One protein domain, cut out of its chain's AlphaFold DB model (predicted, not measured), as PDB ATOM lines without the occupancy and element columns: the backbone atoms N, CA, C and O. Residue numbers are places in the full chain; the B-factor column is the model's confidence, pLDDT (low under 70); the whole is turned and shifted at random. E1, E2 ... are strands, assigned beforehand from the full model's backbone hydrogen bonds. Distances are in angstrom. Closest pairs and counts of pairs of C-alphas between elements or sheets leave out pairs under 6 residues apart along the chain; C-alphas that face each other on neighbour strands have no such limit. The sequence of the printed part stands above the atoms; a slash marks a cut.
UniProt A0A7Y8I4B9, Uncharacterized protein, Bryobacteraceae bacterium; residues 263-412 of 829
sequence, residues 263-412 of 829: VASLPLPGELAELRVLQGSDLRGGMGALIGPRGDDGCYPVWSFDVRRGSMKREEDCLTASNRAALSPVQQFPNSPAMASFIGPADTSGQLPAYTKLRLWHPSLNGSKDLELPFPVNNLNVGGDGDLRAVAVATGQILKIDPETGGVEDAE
ATOM      1  N   VAL A 263     -10.048 -62.448 114.137       97.38
ATOM      2  CA  VAL A 263      -9.717 -61.130 114.684       97.38
ATOM      3  C   VAL A 263      -8.655 -61.283 115.761       97.38
ATOM      4  O   VAL A 263      -8.849 -62.018 116.729       97.38
ATOM      5  N   ALA A 264      -7.556 -60.557 115.606       97.06
ATOM      6  CA  ALA A 264      -6.544 -60.367 116.630       97.06
ATOM      7  C   ALA A 264      -6.456 -58.883 117.006       97.06
ATOM      8  O   ALA A 264      -6.786 -57.997 116.215       97.06
ATOM      9  N   SER A 265      -6.026 -58.612 118.236       96.81
ATOM     10  CA  SER A 265      -5.918 -57.261 118.778       96.81
ATOM     11  C   SER A 265      -4.647 -57.136 119.605       96.81
ATOM     12  O   SER A 265      -4.423 -57.947 120.502       96.81
ATOM     13  N   LEU A 266      -3.853 -56.099 119.348       97.00
ATOM     14  CA  LEU A 266      -2.738 -55.685 120.198       97.00
ATOM     15  C   LEU A 266      -3.101 -54.382 120.914       97.00
ATOM     16  O   LEU A 266      -3.548 -53.450 120.249       97.00
ATOM     17  N   PRO A 267      -2.924 -54.271 122.238       95.81
ATOM     18  CA  PRO A 267      -3.150 -53.010 122.933       95.81
ATOM     19  C   PRO A 267      -2.167 -51.946 122.434       95.81
ATOM     20  O   PRO A 267      -0.987 -52.234 122.224       95.81
ATOM     21  N   LEU A 268      -2.648 -50.715 122.255       94.69
ATOM     22  CA  LEU A 268      -1.775 -49.597 121.906       94.69
ATOM     23  C   LEU A 268      -1.095 -49.034 123.161       94.69
ATOM     24  O   LEU A 268      -1.750 -48.886 124.195       94.69
ATOM     25  N   PRO A 269       0.200 -48.681 123.098       88.38
ATOM     26  CA  PRO A 269       0.844 -47.941 124.172       88.38
ATOM     27  C   PRO A 269       0.194 -46.560 124.337       88.38
ATOM     28  O   PRO A 269      -0.075 -45.868 123.357       88.38
ATOM     29  N   GLY A 270      -0.016 -46.130 125.587       80.50
ATOM     30  CA  GLY A 270      -0.686 -44.859 125.907       80.50
ATOM     31  C   GLY A 270       0.026 -43.596 125.399       80.50
ATOM     32  O   GLY A 270      -0.566 -42.522 125.402       80.50
ATOM     33  N   GLU A 271       1.275 -43.717 124.938       78.19
ATOM     34  CA  GLU A 271       2.067 -42.638 124.332       78.19
ATOM     35  C   GLU A 271       1.644 -42.302 122.886       78.19
ATOM     36  O   GLU A 271       2.032 -41.260 122.360       78.19
ATOM     37  N   LEU A 272       0.822 -43.139 122.240       80.75
ATOM     38  CA  LEU A 272       0.340 -42.957 120.862       80.75
ATOM     39  C   LEU A 272      -0.831 -41.965 120.752       80.75
ATOM     40  O   LEU A 272      -1.839 -42.242 120.102       80.75
ATOM     41  N   ALA A 273      -0.709 -40.800 121.389       73.06
ATOM     42  CA  ALA A 273      -1.771 -39.794 121.390       73.06
ATOM     43  C   ALA A 273      -2.093 -39.263 119.976       73.06
ATOM     44  O   ALA A 273      -3.243 -38.928 119.701       73.06
ATOM     45  N   GLU A 274      -1.106 -39.235 119.070       84.81
ATOM     46  CA  GLU A 274      -1.265 -38.747 117.696       84.81
ATOM     47  C   GLU A 274      -0.720 -39.750 116.667       84.81
ATOM     48  O   GLU A 274       0.479 -39.818 116.390       84.81
ATOM     49  N   LEU A 275      -1.625 -40.529 116.070       90.19
ATOM     50  CA  LEU A 275      -1.329 -41.428 114.954       90.19
ATOM     51  C   LEU A 275      -1.616 -40.737 113.623       90.19
ATOM     52  O   LEU A 275      -2.699 -40.187 113.419       90.19
ATOM     53  N   ARG A 276      -0.667 -40.817 112.688       91.81
ATOM     54  CA  ARG A 276      -0.809 -40.243 111.347       91.81
ATOM     55  C   ARG A 276      -1.018 -41.308 110.282       91.81
ATOM     56  O   ARG A 276      -1.897 -41.150 109.436       91.81
ATOM     57  N   VAL A 277      -0.211 -42.366 110.300       95.19
ATOM     58  CA  VAL A 277      -0.222 -43.412 109.268       95.19
ATOM     59  C   VAL A 277      -0.045 -44.789 109.898       95.19
ATOM     60  O   VAL A 277       0.799 -44.987 110.768       95.19
ATOM     61  N   LEU A 278      -0.830 -45.743 109.415       96.56
ATOM     62  CA  LEU A 278      -0.658 -47.175 109.603       96.56
ATOM     63  C   LEU A 278      -0.095 -47.759 108.303       96.56
ATOM     64  O   LEU A 278      -0.808 -47.902 107.308       96.56
ATOM     65  N   GLN A 279       1.194 -48.083 108.313       96.38
ATOM     66  CA  GLN A 279       1.879 -48.719 107.193       96.38
ATOM     67  C   GLN A 279       1.990 -50.223 107.463       96.38
ATOM     68  O   GLN A 279       2.268 -50.634 108.582       96.38
ATOM     69  N   GLY A 280       1.778 -51.053 106.448       94.94
ATOM     70  CA  GLY A 280       1.924 -52.504 106.532       94.94
ATOM     71  C   GLY A 280       2.872 -53.039 105.465       94.94
ATOM     72  O   GLY A 280       3.184 -52.355 104.483       94.94
ATOM     73  N   SER A 281       3.290 -54.282 105.652       96.62
ATOM     74  CA  SER A 281       3.977 -55.076 104.636       96.62
ATOM     75  C   SER A 281       3.052 -55.378 103.442       96.62
ATOM     76  O   SER A 281       1.824 -55.325 103.576       96.62
ATOM     77  N   ASP A 282       3.618 -55.656 102.260       95.75
ATOM     78  CA  ASP A 282       2.820 -56.018 101.077       95.75
ATOM     79  C   ASP A 282       2.273 -57.435 101.176       95.75
ATOM     80  O   ASP A 282       1.082 -57.638 100.971       95.75
ATOM     81  N   LEU A 283       3.119 -58.402 101.540       96.19
ATOM     82  CA  LEU A 283       2.732 -59.815 101.562       96.19
ATOM     83  C   LEU A 283       2.375 -60.360 102.949       96.19
ATOM     84  O   LEU A 283       1.735 -61.402 103.005       96.19
ATOM     85  N   ARG A 284       2.746 -59.683 104.050       95.81
ATOM     86  CA  ARG A 284       2.396 -60.117 105.418       95.81
ATOM     87  C   ARG A 284       1.420 -59.153 106.072       95.81
ATOM     88  O   ARG A 284       1.807 -58.104 106.590       95.81
ATOM     89  N   GLY A 285       0.144 -59.521 106.091       93.81
ATOM     90  CA  GLY A 285      -0.934 -58.635 106.535       93.81
ATOM     91  C   GLY A 285      -0.826 -58.181 107.993       93.81
ATOM     92  O   GLY A 285      -1.301 -57.100 108.325       93.81
ATOM     93  N   GLY A 286      -0.211 -58.989 108.861       95.75
ATOM     94  CA  GLY A 286      -0.092 -58.727 110.302       95.75
ATOM     95  C   GLY A 286       1.160 -57.958 110.733       95.75
ATOM     96  O   GLY A 286       1.321 -57.718 111.929       95.75
ATOM     97  N   MET A 287       2.050 -57.593 109.804       97.31
ATOM     98  CA  MET A 287       3.318 -56.915 110.097       97.31
ATOM     99  C   MET A 287       3.322 -55.493 109.530       97.31
ATOM    100  O   MET A 287       2.919 -55.269 108.385       97.31
ATOM    101  N   GLY A 288       3.794 -54.524 110.311       97.19
ATOM    102  CA  GLY A 288       3.726 -53.122 109.916       97.19
ATOM    103  C   GLY A 288       4.385 -52.150 110.886       97.19
ATOM    104  O   GLY A 288       5.175 -52.526 111.753       97.19
ATOM    105  N   ALA A 289       4.043 -50.878 110.707       97.50
ATOM    106  CA  ALA A 289       4.474 -49.764 111.527       97.50
ATOM    107  C   ALA A 289       3.335 -48.755 111.746       97.50
ATOM    108  O   ALA A 289       2.620 -48.375 110.814       97.50
ATOM    109  N   LEU A 290       3.186 -48.299 112.986       96.81
ATOM    110  CA  LEU A 290       2.384 -47.138 113.363       96.81
ATOM    111  C   LEU A 290       3.292 -45.912 113.388       96.81
ATOM    112  O   LEU A 290       4.348 -45.941 114.016       96.81
ATOM    113  N   ILE A 291       2.895 -44.848 112.699       96.38
ATOM    114  CA  ILE A 291       3.728 -43.664 112.477       96.38
ATOM    115  C   ILE A 291       2.993 -42.426 112.986       96.38
ATOM    116  O   ILE A 291       1.858 -42.151 112.574       96.38
ATOM    117  N   GLY A 292       3.644 -41.673 113.870       94.38
ATOM    118  CA  GLY A 292       3.156 -40.374 114.333       94.38
ATOM    119  C   GLY A 292       3.560 -39.214 113.410       94.38
ATOM    120  O   GLY A 292       4.134 -39.421 112.335       94.38
ATOM    121  N   PRO A 293       3.231 -37.966 113.782       93.00
ATOM    122  CA  PRO A 293       3.618 -36.791 113.012       93.00
ATOM    123  C   PRO A 293       5.139 -36.625 112.969       93.00
ATOM    124  O   PRO A 293       5.852 -36.985 113.902       93.00
ATOM    125  N   ARG A 294       5.636 -36.058 111.867       93.81
ATOM    126  CA  ARG A 294       7.056 -35.738 111.721       93.81
ATOM    127  C   ARG A 294       7.423 -34.594 112.666       93.81
ATOM    128  O   ARG A 294       6.750 -33.565 112.628       93.81
ATOM    129  N   GLY A 295       8.480 -34.767 113.451       92.56
ATOM    130  CA  GLY A 295       9.036 -33.718 114.298       92.56
ATOM    131  C   GLY A 295       9.778 -32.640 113.504       92.56
ATOM    132  O   GLY A 295      10.116 -32.817 112.329       92.56
ATOM    133  N   ASP A 296      10.063 -31.519 114.166       91.06
ATOM    134  CA  ASP A 296      10.861 -30.418 113.605       91.06
ATOM    135  C   ASP A 296      12.328 -30.818 113.358       91.06
ATOM    136  O   ASP A 296      13.004 -30.247 112.500       91.06
ATOM    137  N   ASP A 297      12.804 -31.846 114.064       90.38
ATOM    138  CA  ASP A 297      14.090 -32.521 113.842       90.38
ATOM    139  C   ASP A 297      14.117 -33.361 112.550       90.38
ATOM    140  O   ASP A 297      15.165 -33.846 112.122       90.38
ATOM    141  N   GLY A 298      12.967 -33.505 111.892       91.75
ATOM    142  CA  GLY A 298      12.799 -34.276 110.673       91.75
ATOM    143  C   GLY A 298      12.623 -35.777 110.902       91.75
ATOM    144  O   GLY A 298      12.479 -36.490 109.899       91.75
ATOM    145  N   CYS A 299      12.592 -36.235 112.154       95.81
ATOM    146  CA  CYS A 299      12.399 -37.626 112.538       95.81
ATOM    147  C   CYS A 299      10.905 -37.954 112.660       95.81
ATOM    148  O   CYS A 299      10.064 -37.087 112.910       95.81
ATOM    149  N   TYR A 300      10.558 -39.223 112.478       95.62
ATOM    150  CA  TYR A 300       9.208 -39.725 112.706       95.62
ATOM    151  C   TYR A 300       9.225 -40.672 113.906       95.62
ATOM    152  O   TYR A 300      10.061 -41.578 113.937       95.62
ATOM    153  N   PRO A 301       8.295 -40.531 114.862       95.50
ATOM    154  CA  PRO A 301       8.103 -41.539 115.887       95.50
ATOM    155  C   PRO A 301       7.396 -42.748 115.258       95.50
ATOM    156  O   PRO A 301       6.351 -42.611 114.611       95.50
ATOM    157  N   VAL A 302       7.995 -43.928 115.410       96.56
ATOM    158  CA  VAL A 302       7.546 -45.165 114.762       96.56
ATOM    159  C   VAL A 302       7.448 -46.288 115.784       96.56
ATOM    160  O   VAL A 302       8.343 -46.479 116.605       96.56
ATOM    161  N   TRP A 303       6.374 -47.068 115.693       96.94
ATOM    162  CA  TRP A 303       6.197 -48.310 116.435       96.94
ATOM    163  C   TRP A 303       6.028 -49.449 115.444       96.94
ATOM    164  O   TRP A 303       5.008 -49.524 114.759       96.94
ATOM    165  N   SER A 304       7.021 -50.328 115.354       97.19
ATOM    166  CA  SER A 304       6.903 -51.552 114.566       97.19
ATOM    167  C   SER A 304       6.043 -52.573 115.304       97.19
ATOM    168  O   SER A 304       5.990 -52.590 116.536       97.19
ATOM    169  N   PHE A 305       5.339 -53.415 114.556       97.38
ATOM    170  CA  PHE A 305       4.517 -54.473 115.128       97.38
ATOM    171  C   PHE A 305       4.509 -55.732 114.259       97.38
ATOM    172  O   PHE A 305       4.619 -55.664 113.031       97.38
ATOM    173  N   ASP A 306       4.306 -56.872 114.914       96.88
ATOM    174  CA  ASP A 306       3.879 -58.126 114.299       96.88
ATOM    175  C   ASP A 306       2.764 -58.718 115.172       96.88
ATOM    176  O   ASP A 306       2.991 -59.191 116.291       96.88
ATOM    177  N   VAL A 307       1.535 -58.673 114.653       95.88
ATOM    178  CA  VAL A 307       0.341 -59.113 115.380       95.88
ATOM    179  C   VAL A 307       0.354 -60.614 115.649       95.88
ATOM    180  O   VAL A 307      -0.099 -61.031 116.715       95.88
ATOM    181  N   ARG A 308       0.933 -61.427 114.756       91.06
ATOM    182  CA  ARG A 308       1.047 -62.879 114.978       91.06
ATOM    183  C   ARG A 308       2.019 -63.198 116.100       91.06
ATOM    184  O   ARG A 308       1.790 -64.120 116.874       91.06
ATOM    185  N   ARG A 309       3.089 -62.411 116.210       93.69
ATOM    186  CA  ARG A 309       4.075 -62.540 117.293       93.69
ATOM    187  C   ARG A 309       3.661 -61.834 118.580       93.69
ATOM    188  O   ARG A 309       4.396 -61.900 119.562       93.69
ATOM    189  N   GLY A 310       2.512 -61.159 118.595       95.38
ATOM    190  CA  GLY A 310       2.051 -60.424 119.768       95.38
ATOM    191  C   GLY A 310       2.956 -59.246 120.136       95.38
ATOM    192  O   GLY A 310       2.985 -58.853 121.301       95.38
ATOM    193  N   SER A 311       3.742 -58.723 119.189       95.25
ATOM    194  CA  SER A 311       4.804 -57.764 119.476       95.25
ATOM    195  C   SER A 311       4.497 -56.381 118.912       95.25
ATOM    196  O   SER A 311       3.998 -56.220 117.798       95.25
ATOM    197  N   MET A 312       4.821 -55.365 119.708       95.88
ATOM    198  CA  MET A 312       4.847 -53.966 119.309       95.88
ATOM    199  C   MET A 312       6.034 -53.303 120.001       95.88
ATOM    200  O   MET A 312       6.217 -53.468 121.207       95.88
ATOM    201  N   LYS A 313       6.858 -52.580 119.245       95.50
ATOM    202  CA  LYS A 313       8.106 -51.994 119.731       95.50
ATOM    203  C   LYS A 313       8.244 -50.568 119.214       95.50
ATOM    204  O   LYS A 313       8.094 -50.331 118.021       95.50
ATOM    205  N   ARG A 314       8.568 -49.630 120.108       96.00
ATOM    206  CA  ARG A 314       8.979 -48.276 119.726       96.00
ATOM    207  C   ARG A 314      10.376 -48.318 119.105       96.00
ATOM    208  O   ARG A 314      11.283 -48.952 119.641       96.00
ATOM    209  N   GLU A 315      10.529 -47.673 117.962       96.50
ATOM    210  CA  GLU A 315      11.814 -47.502 117.294       96.50
ATOM    211  C   GLU A 315      12.449 -46.203 117.811       96.50
ATOM    212  O   GLU A 315      11.884 -45.126 117.637       96.50
ATOM    213  N   GLU A 316      13.585 -46.319 118.503       94.19
ATOM    214  CA  GLU A 316      14.221 -45.187 119.203       94.19
ATOM    215  C   GLU A 316      15.036 -44.276 118.272       94.19
ATOM    216  O   GLU A 316      15.260 -43.105 118.573       94.19
ATOM    217  N   ASP A 317      15.487 -44.802 117.136       95.31
ATOM    218  CA  ASP A 317      16.316 -44.066 116.188       95.31
ATOM    219  C   ASP A 317      15.508 -43.074 115.350       95.31
ATOM    220  O   ASP A 317      14.318 -43.254 115.084       95.31
ATOM    221  N   CYS A 318      16.188 -42.033 114.867       95.56
ATOM    222  CA  CYS A 318      15.599 -41.038 113.975       95.56
ATOM    223  C   CYS A 318      15.288 -41.646 112.599       95.56
ATOM    224  O   CYS A 318      16.095 -41.574 111.668       95.56
ATOM    225  N   LEU A 319      14.105 -42.240 112.451       97.62
ATOM    226  CA  LEU A 319      13.622 -42.724 111.164       97.62
ATOM    227  C   LEU A 319      13.143 -41.556 110.299       97.62
ATOM    228  O   LEU A 319      12.429 -40.670 110.767       97.62
ATOM    229  N   THR A 320      13.546 -41.544 109.029       95.88
ATOM    230  CA  THR A 320      13.327 -40.417 108.107       95.88
ATOM    231  C   THR A 320      13.109 -40.885 106.664       95.88
ATOM    232  O   THR A 320      13.348 -42.039 106.315       95.88
ATOM    233  N   ALA A 321      12.646 -39.972 105.807       92.38
ATOM    234  CA  ALA A 321      12.441 -40.176 104.376       92.38
ATOM    235  C   ALA A 321      13.306 -39.211 103.552       92.38
ATOM    236  O   ALA A 321      13.602 -38.090 103.977       92.38
ATOM    237  N   SER A 322      13.664 -39.600 102.326       86.38
ATOM    238  CA  SER A 322      14.320 -38.692 101.373       86.38
ATOM    239  C   SER A 322      13.394 -37.542 100.947       86.38
ATOM    240  O   SER A 322      13.836 -36.402 100.807       86.38
ATOM    241  N   ASN A 323      12.088 -37.802 100.824       87.31
ATOM    242  CA  ASN A 323      11.077 -36.773 100.586       87.31
ATOM    243  C   ASN A 323      10.576 -36.164 101.905       87.31
ATOM    244  O   ASN A 323       9.893 -36.823 102.688       87.31
ATOM    245  N   ARG A 324      10.820 -34.864 102.114       85.88
ATOM    246  CA  ARG A 324      10.388 -34.163 103.333       85.88
ATOM    247  C   ARG A 324       8.866 -34.101 103.527       85.88
ATOM    248  O   ARG A 324       8.421 -33.925 104.659       85.88
ATOM    249  N   ALA A 325       8.093 -34.219 102.449       86.88
ATOM    250  CA  ALA A 325       6.632 -34.211 102.478       86.88
ATOM    251  C   ALA A 325       6.020 -35.614 102.654       86.88
ATOM    252  O   ALA A 325       4.797 -35.747 102.628       86.88
ATOM    253  N   ALA A 326       6.841 -36.661 102.812       88.44
ATOM    254  CA  ALA A 326       6.347 -38.020 102.980       88.44
ATOM    255  C   ALA A 326       5.434 -38.139 104.212       88.44
ATOM    256  O   ALA A 326       5.683 -37.555 105.272       88.44
ATOM    257  N   LEU A 327       4.358 -38.914 104.080       90.56
ATOM    258  CA  LEU A 327       3.466 -39.208 105.204       90.56
ATOM    259  C   LEU A 327       4.082 -40.231 106.173       90.56
ATOM    260  O   LEU A 327       3.727 -40.229 107.348       90.56
ATOM    261  N   SER A 328       5.013 -41.056 105.684       94.94
ATOM    262  CA  SER A 328       5.686 -42.142 106.399       94.94
ATOM    263  C   SER A 328       7.181 -42.183 106.035       94.94
ATOM    264  O   SER A 328       7.504 -41.936 104.869       94.94
ATOM    265  N   PRO A 329       8.085 -42.522 106.977       96.19
ATOM    266  CA  PRO A 329       9.482 -42.846 106.678       96.19
ATOM    267  C   PRO A 329       9.655 -44.295 106.185       96.19
ATOM    268  O   PRO A 329      10.641 -44.618 105.529       96.19
ATOM    269  N   VAL A 330       8.681 -45.162 106.485       96.94
ATOM    270  CA  VAL A 330       8.693 -46.585 106.151       96.94
ATOM    271  C   VAL A 330       8.224 -46.772 104.715       96.94
ATOM    272  O   VAL A 330       7.091 -46.427 104.367       96.94
ATOM    273  N   GLN A 331       9.104 -47.346 103.906       95.75
ATOM    274  CA  GLN A 331       8.865 -47.769 102.538       95.75
ATOM    275  C   GLN A 331       8.435 -49.235 102.524       95.75
ATOM    276  O   GLN A 331       9.014 -50.086 103.201       95.75
ATOM    277  N   GLN A 332       7.404 -49.512 101.737       94.25
ATOM    278  CA  GLN A 332       6.912 -50.851 101.454       94.25
ATOM    279  C   GLN A 332       7.305 -51.227 100.030       94.25
ATOM    280  O   GLN A 332       7.252 -50.387  99.129       94.25
ATOM    281  N   PHE A 333       7.624 -52.498  99.822       93.62
ATOM    282  CA  PHE A 333       8.059 -53.008  98.532       93.62
ATOM    283  C   PHE A 333       6.987 -53.907  97.900       93.62
ATOM    284  O   PHE A 333       6.498 -54.822  98.566       93.62
ATOM    285  N   PRO A 334       6.590 -53.672  96.634       90.38
ATOM    286  CA  PRO A 334       5.631 -54.530  95.946       90.38
ATOM    287  C   PRO A 334       6.114 -55.980  95.851       90.38
ATOM    288  O   PRO A 334       7.265 -56.234  95.512       90.38
ATOM    289  N   ASN A 335       5.209 -56.923  96.095       91.12
ATOM    290  CA  ASN A 335       5.437 -58.367  96.090       91.12
ATOM    291  C   ASN A 335       6.565 -58.807  97.036       91.12
ATOM    292  O   ASN A 335       7.209 -59.823  96.791       91.12
ATOM    293  N   SER A 336       6.795 -58.050  98.109       93.25
ATOM    294  CA  SER A 336       7.782 -58.376  99.129       93.25
ATOM    295  C   SER A 336       7.175 -58.231 100.524       93.25
ATOM    296  O   SER A 336       6.403 -57.302 100.792       93.25
ATOM    297  N   PRO A 337       7.508 -59.138 101.452       94.69
ATOM    298  CA  PRO A 337       7.142 -58.971 102.845       94.69
ATOM    299  C   PRO A 337       7.979 -57.892 103.553       94.69
ATOM    300  O   PRO A 337       7.607 -57.469 104.648       94.69
ATOM    301  N   ALA A 338       9.092 -57.451 102.963       96.62
ATOM    302  CA  ALA A 338      10.012 -56.520 103.590       96.62
ATOM    303  C   ALA A 338       9.449 -55.094 103.665       96.62
ATOM    304  O   ALA A 338       8.663 -54.644 102.825       96.62
ATOM    305  N   MET A 339       9.924 -54.351 104.657       97.75
ATOM    306  CA  MET A 339       9.797 -52.899 104.735       97.75
ATOM    307  C   MET A 339      11.144 -52.312 105.132       97.75
ATOM    308  O   MET A 339      11.925 -52.968 105.822       97.75
ATOM    309  N   ALA A 340      11.409 -51.066 104.753       97.88
ATOM    310  CA  ALA A 340      12.640 -50.394 105.148       97.88
ATOM    311  C   ALA A 340      12.447 -48.892 105.363       97.88
ATOM    312  O   ALA A 340      11.524 -48.286 104.828       97.88
ATOM    313  N   SER A 341      13.326 -48.282 106.148       97.88
ATOM    314  CA  SER A 341      13.365 -46.838 106.397       97.88
ATOM    315  C   SER A 341      14.810 -46.374 106.447       97.88
ATOM    316  O   SER A 341      15.678 -47.120 106.892       97.88
ATOM    317  N   PHE A 342      15.076 -45.129 106.064       97.81
ATOM    318  CA  PHE A 342      16.377 -44.526 106.339       97.81
ATOM    319  C   PHE A 342      16.498 -44.158 107.818       97.81
ATOM    320  O   PHE A 342      15.494 -43.820 108.457       97.81
ATOM    321  N   ILE A 343      17.727 -44.205 108.331       97.69
ATOM    322  CA  ILE A 343      18.086 -43.722 109.667       97.69
ATOM    323  C   ILE A 343      18.913 -42.442 109.493       97.69
ATOM    324  O   ILE A 343      19.895 -42.426 108.749       97.69
ATOM    325  N   GLY A 344      18.474 -41.354 110.127       90.81
ATOM    326  CA  GLY A 344      19.109 -40.039 110.050       90.81
ATOM    327  C   GLY A 344      20.317 -39.870 110.986       90.81
ATOM    328  O   GLY A 344      20.561 -40.717 111.845       90.81
ATOM    329  N   PRO A 345      21.053 -38.747 110.862       90.00
ATOM    330  CA  PRO A 345      20.807 -37.626 109.947       90.00
ATOM    331  C   PRO A 345      21.220 -37.921 108.492       90.00
ATOM    332  O   PRO A 345      22.055 -38.781 108.232       90.00
ATOM    333  N   ALA A 346      20.633 -37.193 107.538       90.56
ATOM    334  CA  ALA A 346      21.019 -37.272 106.128       90.56
ATOM    335  C   ALA A 346      22.325 -36.507 105.855       90.56
ATOM    336  O   ALA A 346      22.534 -35.425 106.409       90.56
ATOM    337  N   ASP A 347      23.127 -36.984 104.907       89.19
ATOM    338  CA  ASP A 347      24.086 -36.143 104.197       89.19
ATOM    339  C   ASP A 347      23.320 -35.190 103.267       89.19
ATOM    340  O   ASP A 347      22.539 -35.607 102.408       89.19
ATOM    341  N   THR A 348      23.520 -33.890 103.473       86.81
ATOM    342  CA  THR A 348      22.856 -32.802 102.737       86.81
ATOM    343  C   THR A 348      23.827 -32.000 101.870       86.81
ATOM    344  O   THR A 348      23.459 -30.946 101.355       86.81
ATOM    345  N   SER A 349      25.057 -32.489 101.689       85.25
ATOM    346  CA  SER A 349      26.051 -31.865 100.806       85.25
ATOM    347  C   SER A 349      25.653 -31.920  99.322       85.25
ATOM    348  O   SER A 349      26.076 -31.071  98.537       85.25
ATOM    349  N   GLY A 350      24.814 -32.889  98.935       80.12
ATOM    350  CA  GLY A 350      24.252 -33.032  97.589       80.12
ATOM    351  C   GLY A 350      22.890 -32.349  97.391       80.12
ATOM    352  O   GLY A 350      22.269 -31.847  98.323       80.12
ATOM    353  N   GLN A 351      22.378 -32.375  96.153       79.38
ATOM    354  CA  GLN A 351      21.045 -31.833  95.824       79.38
ATOM    355  C   GLN A 351      19.890 -32.591  96.499       79.38
ATOM    356  O   GLN A 351      18.816 -32.027  96.699       79.38
ATOM    357  N   LEU A 352      20.098 -33.870  96.826       83.69
ATOM    358  CA  LEU A 352      19.121 -34.733  97.484       83.69
ATOM    359  C   LEU A 352      19.723 -35.280  98.784       83.69
ATOM    360  O   LEU A 352      20.896 -35.654  98.771       83.69
ATOM    361  N   PRO A 353      18.937 -35.373  99.875       88.50
ATOM    362  CA  PRO A 353      19.402 -35.984 101.113       88.50
ATOM    363  C   PRO A 353      19.753 -37.454 100.867       88.50
ATOM    364  O   PRO A 353      18.936 -38.200 100.320       88.50
ATOM    365  N   ALA A 354      20.956 -37.847 101.271       92.62
ATOM    366  CA  ALA A 354      21.458 -39.208 101.146       92.62
ATOM    367  C   ALA A 354      21.765 -39.806 102.524       92.62
ATOM    368  O   ALA A 354      22.025 -39.086 103.485       92.62
ATOM    369  N   TYR A 355      21.712 -41.126 102.635       96.62
ATOM    370  CA  TYR A 355      21.748 -41.848 103.902       96.62
ATOM    371  C   TYR A 355      22.718 -43.017 103.815       96.62
ATOM    372  O   TYR A 355      22.739 -43.730 102.815       96.62
ATOM    373  N   THR A 356      23.498 -43.231 104.869       96.94
ATOM    374  CA  THR A 356      24.424 -44.371 104.986       96.94
ATOM    375  C   THR A 356      23.880 -45.473 105.887       96.94
ATOM    376  O   THR A 356      24.552 -46.475 106.091       96.94
ATOM    377  N   LYS A 357      22.680 -45.301 106.449       97.81
ATOM    378  CA  LYS A 357      22.051 -46.263 107.352       97.81
ATOM    379  C   LYS A 357      20.597 -46.490 106.990       97.81
ATOM    380  O   LYS A 357      19.882 -45.553 106.616       97.81
ATOM    381  N   LEU A 358      20.149 -47.724 107.165       97.31
ATOM    382  CA  LEU A 358      18.746 -48.090 107.025       97.31
ATOM    383  C   LEU A 358      18.317 -49.067 108.114       97.31
ATOM    384  O   LEU A 358      19.129 -49.827 108.633       97.31
ATOM    385  N   ARG A 359      17.022 -49.069 108.406       98.12
ATOM    386  CA  ARG A 359      16.348 -50.078 109.217       98.12
ATOM    387  C   ARG A 359      15.519 -50.973 108.311       98.12
ATOM    388  O   ARG A 359      14.760 -50.463 107.489       98.12
ATOM    389  N   LEU A 360      15.661 -52.281 108.480       98.06
ATOM    390  CA  LEU A 360      14.968 -53.334 107.747       98.06
ATOM    391  C   LEU A 360      14.010 -54.077 108.686       98.06
ATOM    392  O   LEU A 360      14.394 -54.457 109.794       98.06
ATOM    393  N   TRP A 361      12.785 -54.318 108.228       97.81
ATOM    394  CA  TRP A 361      11.822 -55.218 108.867       97.81
ATOM    395  C   TRP A 361      11.466 -56.336 107.895       97.81
ATOM    396  O   TRP A 361      11.128 -56.075 106.738       97.81
ATOM    397  N   HIS A 362      11.504 -57.574 108.376       96.81
ATOM    398  CA  HIS A 362      11.165 -58.758 107.597       96.81
ATOM    399  C   HIS A 362      10.633 -59.860 108.525       96.81
ATOM    400  O   HIS A 362      11.104 -59.957 109.660       96.81
ATOM    401  N   PRO A 363       9.701 -60.722 108.077       94.31
ATOM    402  CA  PRO A 363       9.148 -61.780 108.920       94.31
ATOM    403  C   PRO A 363      10.205 -62.762 109.437       94.31
ATOM    404  O   PRO A 363      10.123 -63.205 110.576       94.31
ATOM    405  N   SER A 364      11.238 -63.065 108.647       93.00
ATOM    406  CA  SER A 364      12.346 -63.938 109.075       93.00
ATOM    407  C   SER A 364      13.261 -63.303 110.137       93.00
ATOM    408  O   SER A 364      14.034 -64.011 110.777       93.00
ATOM    409  N   LEU A 365      13.179 -61.985 110.361       93.44
ATOM    410  CA  LEU A 365      13.967 -61.284 111.377       93.44
ATOM    411  C   LEU A 365      13.235 -61.275 112.725       93.44
ATOM    412  O   LEU A 365      12.012 -61.150 112.794       93.44
ATOM    413  N   ASN A 366      13.988 -61.342 113.824       89.44
ATOM    414  CA  ASN A 366      13.446 -61.143 115.169       89.44
ATOM    415  C   ASN A 366      13.337 -59.638 115.487       89.44
ATOM    416  O   ASN A 366      14.155 -59.085 116.224       89.44
ATOM    417  N   GLY A 367      12.350 -58.970 114.883       90.75
ATOM    418  CA  GLY A 367      12.150 -57.522 114.981       90.75
ATOM    419  C   GLY A 367      12.755 -56.769 113.795       90.75
ATOM    420  O   GLY A 367      12.568 -57.162 112.646       90.75
ATOM    421  N   SER A 368      13.449 -55.668 114.076       95.31
ATOM    422  CA  SER A 368      14.131 -54.836 113.082       95.31
ATOM    423  C   SER A 368      15.639 -55.081 113.064       95.31
ATOM    424  O   SER A 368      16.227 -55.452 114.083       95.31
ATOM    425  N   LYS A 369      16.275 -54.861 111.909       97.19
ATOM    426  CA  LYS A 369      17.731 -54.926 111.739       97.19
ATOM    427  C   LYS A 369      18.250 -53.642 111.103       97.19
ATOM    428  O   LYS A 369      17.755 -53.233 110.058       97.19
ATOM    429  N   ASP A 370      19.272 -53.048 111.704       97.75
ATOM    430  CA  ASP A 370      19.958 -51.889 111.132       97.75
ATOM    431  C   ASP A 370      21.098 -52.335 110.230       97.75
ATOM    432  O   ASP A 370      21.864 -53.231 110.595       97.75
ATOM    433  N   LEU A 371      21.211 -51.700 109.066       97.81
ATOM    434  CA  LEU A 371      22.278 -51.941 108.102       97.81
ATOM    435  C   LEU A 371      23.079 -50.658 107.884       97.81
ATOM    436  O   LEU A 371      22.510 -49.580 107.687       97.81
ATOM    437  N   GLU A 372      24.399 -50.807 107.874       97.62
ATOM    438  CA  GLU A 372      25.337 -49.793 107.399       97.62
ATOM    439  C   GLU A 372      25.548 -49.989 105.896       97.62
ATOM    440  O   GLU A 372      25.745 -51.110 105.423       97.62
ATOM    441  N   LEU A 373      25.512 -48.894 105.147       97.06
ATOM    442  CA  LEU A 373      25.710 -48.881 103.707       97.06
ATOM    443  C   LEU A 373      27.122 -48.385 103.371       97.06
ATOM    444  O   LEU A 373      27.575 -47.398 103.955       97.06
ATOM    445  N   PRO A 374      27.808 -49.003 102.393       96.50
ATOM    446  CA  PRO A 374      29.155 -48.607 101.983       96.50
ATOM    447  C   PRO A 374      29.228 -47.197 101.376       96.50
ATOM    448  O   PRO A 374      30.304 -46.602 101.350       96.50
ATOM    449  N   PHE A 375      28.108 -46.646 100.900       94.62
ATOM    450  CA  PHE A 375      28.019 -45.278 100.391       94.62
ATOM    451  C   PHE A 375      26.616 -44.676 100.602       94.62
ATOM    452  O   PHE A 375      25.651 -45.423 100.785       94.62
ATOM    453  N   PRO A 376      26.474 -43.334 100.572       94.81
ATOM    454  CA  PRO A 376      25.182 -42.676 100.738       94.81
ATOM    455  C   PRO A 376      24.199 -42.993  99.599       94.81
ATOM    456  O   PRO A 376      24.506 -42.792  98.424       94.81
ATOM    457  N   VAL A 377      22.984 -43.413  99.949       95.38
ATOM    458  CA  VAL A 377      21.879 -43.695  99.012       95.38
ATOM    459  C   VAL A 377      20.682 -42.794  99.300       95.38
ATOM    460  O   VAL A 377      20.522 -42.292 100.410       95.38
ATOM    461  N   ASN A 378      19.801 -42.592  98.326       92.56
ATOM    462  CA  ASN A 378      18.619 -41.734  98.496       92.56
ATOM    463  C   ASN A 378      17.316 -42.352  97.972       92.56
ATOM    464  O   ASN A 378      16.253 -41.731  98.085       92.56
ATOM    465  N   ASN A 379      17.382 -43.577  97.446       92.19
ATOM    466  CA  ASN A 379      16.228 -44.313  96.952       92.19
ATOM    467  C   ASN A 379      16.311 -45.806  97.310       92.19
ATOM    468  O   ASN A 379      17.405 -46.372  97.293       92.19
ATOM    469  N   LEU A 380      15.166 -46.431  97.602       92.25
ATOM    470  CA  LEU A 380      15.036 -47.874  97.831       92.25
ATOM    471  C   LEU A 380      13.969 -48.442  96.888       92.25
ATOM    472  O   LEU A 380      12.863 -47.919  96.824       92.25
ATOM    473  N   ASN A 381      14.280 -49.538  96.203       89.81
ATOM    474  CA  ASN A 381      13.361 -50.272  95.329       89.81
ATOM    475  C   ASN A 381      13.464 -51.786  95.608       89.81
ATOM    476  O   ASN A 381      14.254 -52.205  96.447       89.81
ATOM    477  N   VAL A 382      12.711 -52.617  94.881       86.06
ATOM    478  CA  VAL A 382      12.839 -54.087  94.895       86.06
ATOM    479  C   VAL A 382      13.254 -54.597  93.514       86.06
ATOM    480  O   VAL A 382      12.789 -54.083  92.494       86.06
ATOM    481  N   GLY A 383      14.175 -55.557  93.475       82.88
ATOM    482  CA  GLY A 383      14.623 -56.242  92.266       82.88
ATOM    483  C   GLY A 383      13.676 -57.370  91.851       82.88
ATOM    484  O   GLY A 383      12.840 -57.827  92.626       82.88
ATOM    485  N   GLY A 384      13.814 -57.853  90.612       78.12
ATOM    486  CA  GLY A 384      13.033 -59.000  90.120       78.12
ATOM    487  C   GLY A 384      13.362 -60.327  90.820       78.12
ATOM    488  O   GLY A 384      12.590 -61.275  90.707       78.12
ATOM    489  N   ASP A 385      14.483 -60.376  91.541       84.56
ATOM    490  CA  ASP A 385      14.927 -61.467  92.414       84.56
ATOM    491  C   ASP A 385      14.353 -61.378  93.838       84.56
ATOM    492  O   ASP A 385      14.661 -62.231  94.658       84.56
ATOM    493  N   GLY A 386      13.517 -60.375  94.136       85.88
ATOM    494  CA  GLY A 386      12.911 -60.162  95.457       85.88
ATOM    495  C   GLY A 386      13.777 -59.351  96.425       85.88
ATOM    496  O   GLY A 386      13.253 -58.818  97.405       85.88
ATOM    497  N   ASP A 387      15.062 -59.181  96.116       92.69
ATOM    498  CA  ASP A 387      15.991 -58.437  96.959       92.69
ATOM    499  C   ASP A 387      15.778 -56.927  96.858       92.69
ATOM    500  O   ASP A 387      15.430 -56.386  95.803       92.69
ATOM    501  N   LEU A 388      16.046 -56.203  97.940       94.62
ATOM    502  CA  LEU A 388      15.937 -54.748  97.931       94.62
ATOM    503  C   LEU A 388      17.121 -54.132  97.179       94.62
ATOM    504  O   LEU A 388      18.215 -54.691  97.111       94.62
ATOM    505  N   ARG A 389      16.892 -52.969  96.574       94.06
ATOM    506  CA  ARG A 389      17.893 -52.194  95.841       94.06
ATOM    507  C   ARG A 389      18.009 -50.812  96.448       94.06
ATOM    508  O   ARG A 389      17.060 -50.037  96.364       94.06
ATOM    509  N   ALA A 390      19.163 -50.495  97.018       95.31
ATOM    510  CA  ALA A 390      19.469 -49.153  97.490       95.31
ATOM    511  C   ALA A 390      20.297 -48.413  96.437       95.31
ATOM    512  O   ALA A 390      21.347 -48.894  96.019       95.31
ATOM    513  N   VAL A 391      19.804 -47.265  95.970       92.12
ATOM    514  CA  VAL A 391      20.368 -46.553  94.815       92.12
ATOM    515  C   VAL A 391      20.928 -45.203  95.244       92.12
ATOM    516  O   VAL A 391      20.228 -44.384  95.850       92.12
ATOM    517  N   ALA A 392      22.180 -44.949  94.872       91.19
ATOM    518  CA  ALA A 392      22.805 -43.637  94.939       91.19
ATOM    519  C   ALA A 392      22.580 -42.909  93.607       91.19
ATOM    520  O   ALA A 392      23.373 -43.027  92.675       91.19
ATOM    521  N   VAL A 393      21.486 -42.148  93.494       82.06
ATOM    522  CA  VAL A 393      21.068 -41.536  92.213       82.06
ATOM    523  C   VAL A 393      22.156 -40.650  91.586       82.06
ATOM    524  O   VAL A 393      22.257 -40.586  90.366       82.06
ATOM    525  N   ALA A 394      22.989 -39.993  92.399       79.62
ATOM    526  CA  ALA A 394      24.050 -39.114  91.906       79.62
ATOM    527  C   ALA A 394      25.193 -39.864  91.198       79.62
ATOM    528  O   ALA A 394      25.774 -39.327  90.258       79.62
ATOM    529  N   THR A 395      25.522 -41.081  91.640       85.81
ATOM    530  CA  THR A 395      26.627 -41.884  91.085       85.81
ATOM    531  C   THR A 395      26.140 -43.028  90.198       85.81
ATOM    532  O   THR A 395      26.929 -43.601  89.455       85.81
ATOM    533  N   GLY A 396      24.851 -43.372  90.273       85.06
ATOM    534  CA  GLY A 396      24.272 -44.538  89.606       85.06
ATOM    535  C   GLY A 396      24.647 -45.873  90.257       85.06
ATOM    536  O   GLY A 396      24.297 -46.917  89.714       85.06
ATOM    537  N   GLN A 397      25.340 -45.860  91.401       91.44
ATOM    538  CA  GLN A 397      25.699 -47.081  92.122       91.44
ATOM    539  C   GLN A 397      24.472 -47.697  92.798       91.44
ATOM    540  O   GLN A 397      23.581 -46.986  93.279       91.44
ATOM    541  N   ILE A 398      24.442 -49.027  92.838       93.31
ATOM    542  CA  ILE A 398      23.328 -49.800  93.380       93.31
ATOM    543  C   ILE A 398      23.870 -50.857  94.332       93.31
ATOM    544  O   ILE A 398      24.823 -51.560  94.016       93.31
ATOM    545  N   LEU A 399      23.221 -50.981  95.484       96.50
ATOM    546  CA  LEU A 399      23.434 -52.067  96.428       96.50
ATOM    547  C   LEU A 399      22.253 -53.017  96.368       96.50
ATOM    548  O   LEU A 399      21.098 -52.579  96.341       96.50
ATOM    549  N   LYS A 400      22.546 -54.309  96.379       96.00
ATOM    550  CA  LYS A 400      21.588 -55.379  96.617       96.00
ATOM    551  C   LYS A 400      21.560 -55.657  98.115       96.00
ATOM    552  O   LYS A 400      22.605 -55.782  98.745       96.00
ATOM    553  N   ILE A 401      20.360 -55.704  98.680       97.38
ATOM    554  CA  ILE A 401      20.137 -55.997 100.091       97.38
ATOM    555  C   ILE A 401      19.210 -57.203 100.173       97.38
ATOM    556  O   ILE A 401      18.055 -57.117  99.752       97.38
ATOM    557  N   ASP A 402      19.712 -58.294 100.737       96.19
ATOM    558  CA  ASP A 402      18.905 -59.469 101.057       96.19
ATOM    559  C   ASP A 402      17.911 -59.093 102.176       96.19
ATOM    560  O   ASP A 402      18.336 -58.699 103.270       96.19
ATOM    561  N   PRO A 403      16.591 -59.160 101.938       94.75
ATOM    562  CA  PRO A 403      15.588 -58.747 102.909       94.75
ATOM    563  C   PRO A 403      15.487 -59.701 104.105       94.75
ATOM    564  O   PRO A 403      15.023 -59.288 105.168       94.75
ATOM    565  N   GLU A 404      15.907 -60.956 103.963       94.06
ATOM    566  CA  GLU A 404      15.827 -61.961 105.018       94.06
ATOM    567  C   GLU A 404      17.018 -61.874 105.961       94.06
ATOM    568  O   GLU A 404      16.856 -61.940 107.182       94.06
ATOM    569  N   THR A 405      18.216 -61.713 105.397       95.19
ATOM    570  CA  THR A 405      19.462 -61.711 106.172       95.19
ATOM    571  C   THR A 405      19.977 -60.308 106.457       95.19
ATOM    572  O   THR A 405      20.724 -60.120 107.421       95.19
ATOM    573  N   GLY A 406      19.604 -59.303 105.664       95.56
ATOM    574  CA  GLY A 406      20.205 -57.970 105.678       95.56
ATOM    575  C   GLY A 406      21.633 -57.936 105.123       95.56
ATOM    576  O   GLY A 406      22.376 -57.011 105.447       95.56
ATOM    577  N   GLY A 407      22.062 -58.955 104.371       96.94
ATOM    578  CA  GLY A 407      23.331 -58.923 103.642       96.94
ATOM    579  C   GLY A 407      23.329 -57.793 102.611       96.94
ATOM    580  O   GLY A 407      22.322 -57.585 101.943       96.94
ATOM    581  N   VAL A 408      24.432 -57.045 102.513       97.31
ATOM    582  CA  VAL A 408      24.588 -55.917 101.582       97.31
ATOM    583  C   VAL A 408      25.718 -56.239 100.617       97.31
ATOM    584  O   VAL A 408      26.846 -56.484 101.043       97.31
ATOM    585  N   GLU A 409      25.412 -56.214  99.327       96.88
ATOM    586  CA  GLU A 409      26.348 -56.523  98.249       96.88
ATOM    587  C   GLU A 409      26.279 -55.441  97.172       96.88
ATOM    588  O   GLU A 409      25.229 -54.829  96.951       96.88
ATOM    589  N   ASP A 410      27.390 -55.208  96.476       93.69
ATOM    590  CA  ASP A 410      27.362 -54.389  95.269       93.69
ATOM    591  C   ASP A 410      26.513 -55.098  94.211       93.69
ATOM    592  O   ASP A 410      26.697 -56.281  93.922       93.69
ATOM    593  N   ALA A 411      25.565 -54.370  93.630       89.44
ATOM    594  CA  ALA A 411      24.775 -54.863  92.519       89.44
ATOM    595  C   ALA A 411      25.285 -54.230  91.232       89.44
ATOM    596  O   ALA A 411      25.472 -53.011  91.156       89.44
ATOM    597  N   GLU A 412      25.419 -55.035  90.181       82.50
ATOM    598  CA  GLU A 412      25.452 -54.451  88.849       82.50
ATOM    599  C   GLU A 412      24.145 -53.677  88.633       82.50
ATOM    600  O   GLU A 412      23.074 -54.133  89.069       82.50
TER     601      GLU A 412
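What this domain is: This is residues 263 to 412 of the 829 residues of an uncharacterized protein of Bryobacteraceae bacterium (UniProt A0A7Y8I4B9). A long antiparallel sheet, E2 to E8, curls like part of a barrel and folds back at E5, and a smaller sheet, E9 to E12, packs face to face on its later leaf, E6 to E8, as the second half of a sandwich. E1 lies at one end of the length, away from the core. The printed part has 150 residues, no named helix and twelve strands, E1 to E12 in chain order; the sheets run E2 E3 E4 E5 E6 E7 E8 and E9 E10 E11 E12, both antiparallel. The class is all strand, though under half of the residues, 71 of 150, are in named elements. The whole is compact, with a radius of gyration of the C-alphas of 15.0 A and spans of 46 by 36 by 20 A.

Where its parts are: Find C-alpha 277 at (-0.222, -43.412, 109.268), where the largest sheet begins with E2, residues 277 to 280. E3 is residues 287 to 291, and E4, residues 300 to 306, is 19.2 A long. E5, residues 311 to 320, measures 22.4 A and bends by 83 degrees at residue 317. E6 is residues 339 to 343, and E7, residues 355 to 361, is 17.4 A long. E8, residues 368 to 377, measures 19.5 A and bends by 102 degrees at residue 374. The smaller sheet holds E9, residues 379 to 382, E10, 388 to 392, E11, 397 to 401, and E12, 408 to 411, ending at C-alpha 411 (24.775, -54.863, 92.519). E1, residues 263 to 267, starts at (-9.717, -61.130, 114.684).

How they stand to each other: Each sheet is a meander, each strand the antiparallel neighbour of the one before. The larger is a folded sheet, two leaves that face each other: E2 E3 E4 face E6 E7 E8, with E5 as the hinge. Look at E3 and E4 for N 290 and O 303, 2.8 A apart, and at E5 and E6 for N 320 and O 342, 3.0 A; both pairs are within hydrogen-bond range. Between E7 and E8, N 360 and O 369 are within that range at 2.8 A. The two sheets have best planes 18 degrees apart where they face each other. The closest C-alphas of E8 and E10, those of Val 377 and Ala 392, are 4.2 A apart. Between E10 and E11, N 390 and O 399 are within hydrogen-bond range at 2.9 A. E1 pairs with no named strand.

The domain as a whole: The C-alphas farthest apart, those of Val 263 and Ser 349, are 48.3 A apart. The printed part has no cut. The links E5 to E6, 18 residues, and E6 to E7, 11 residues, are long. The mean pLDDT of the printed part is 92.9, and no printed residue is under 70.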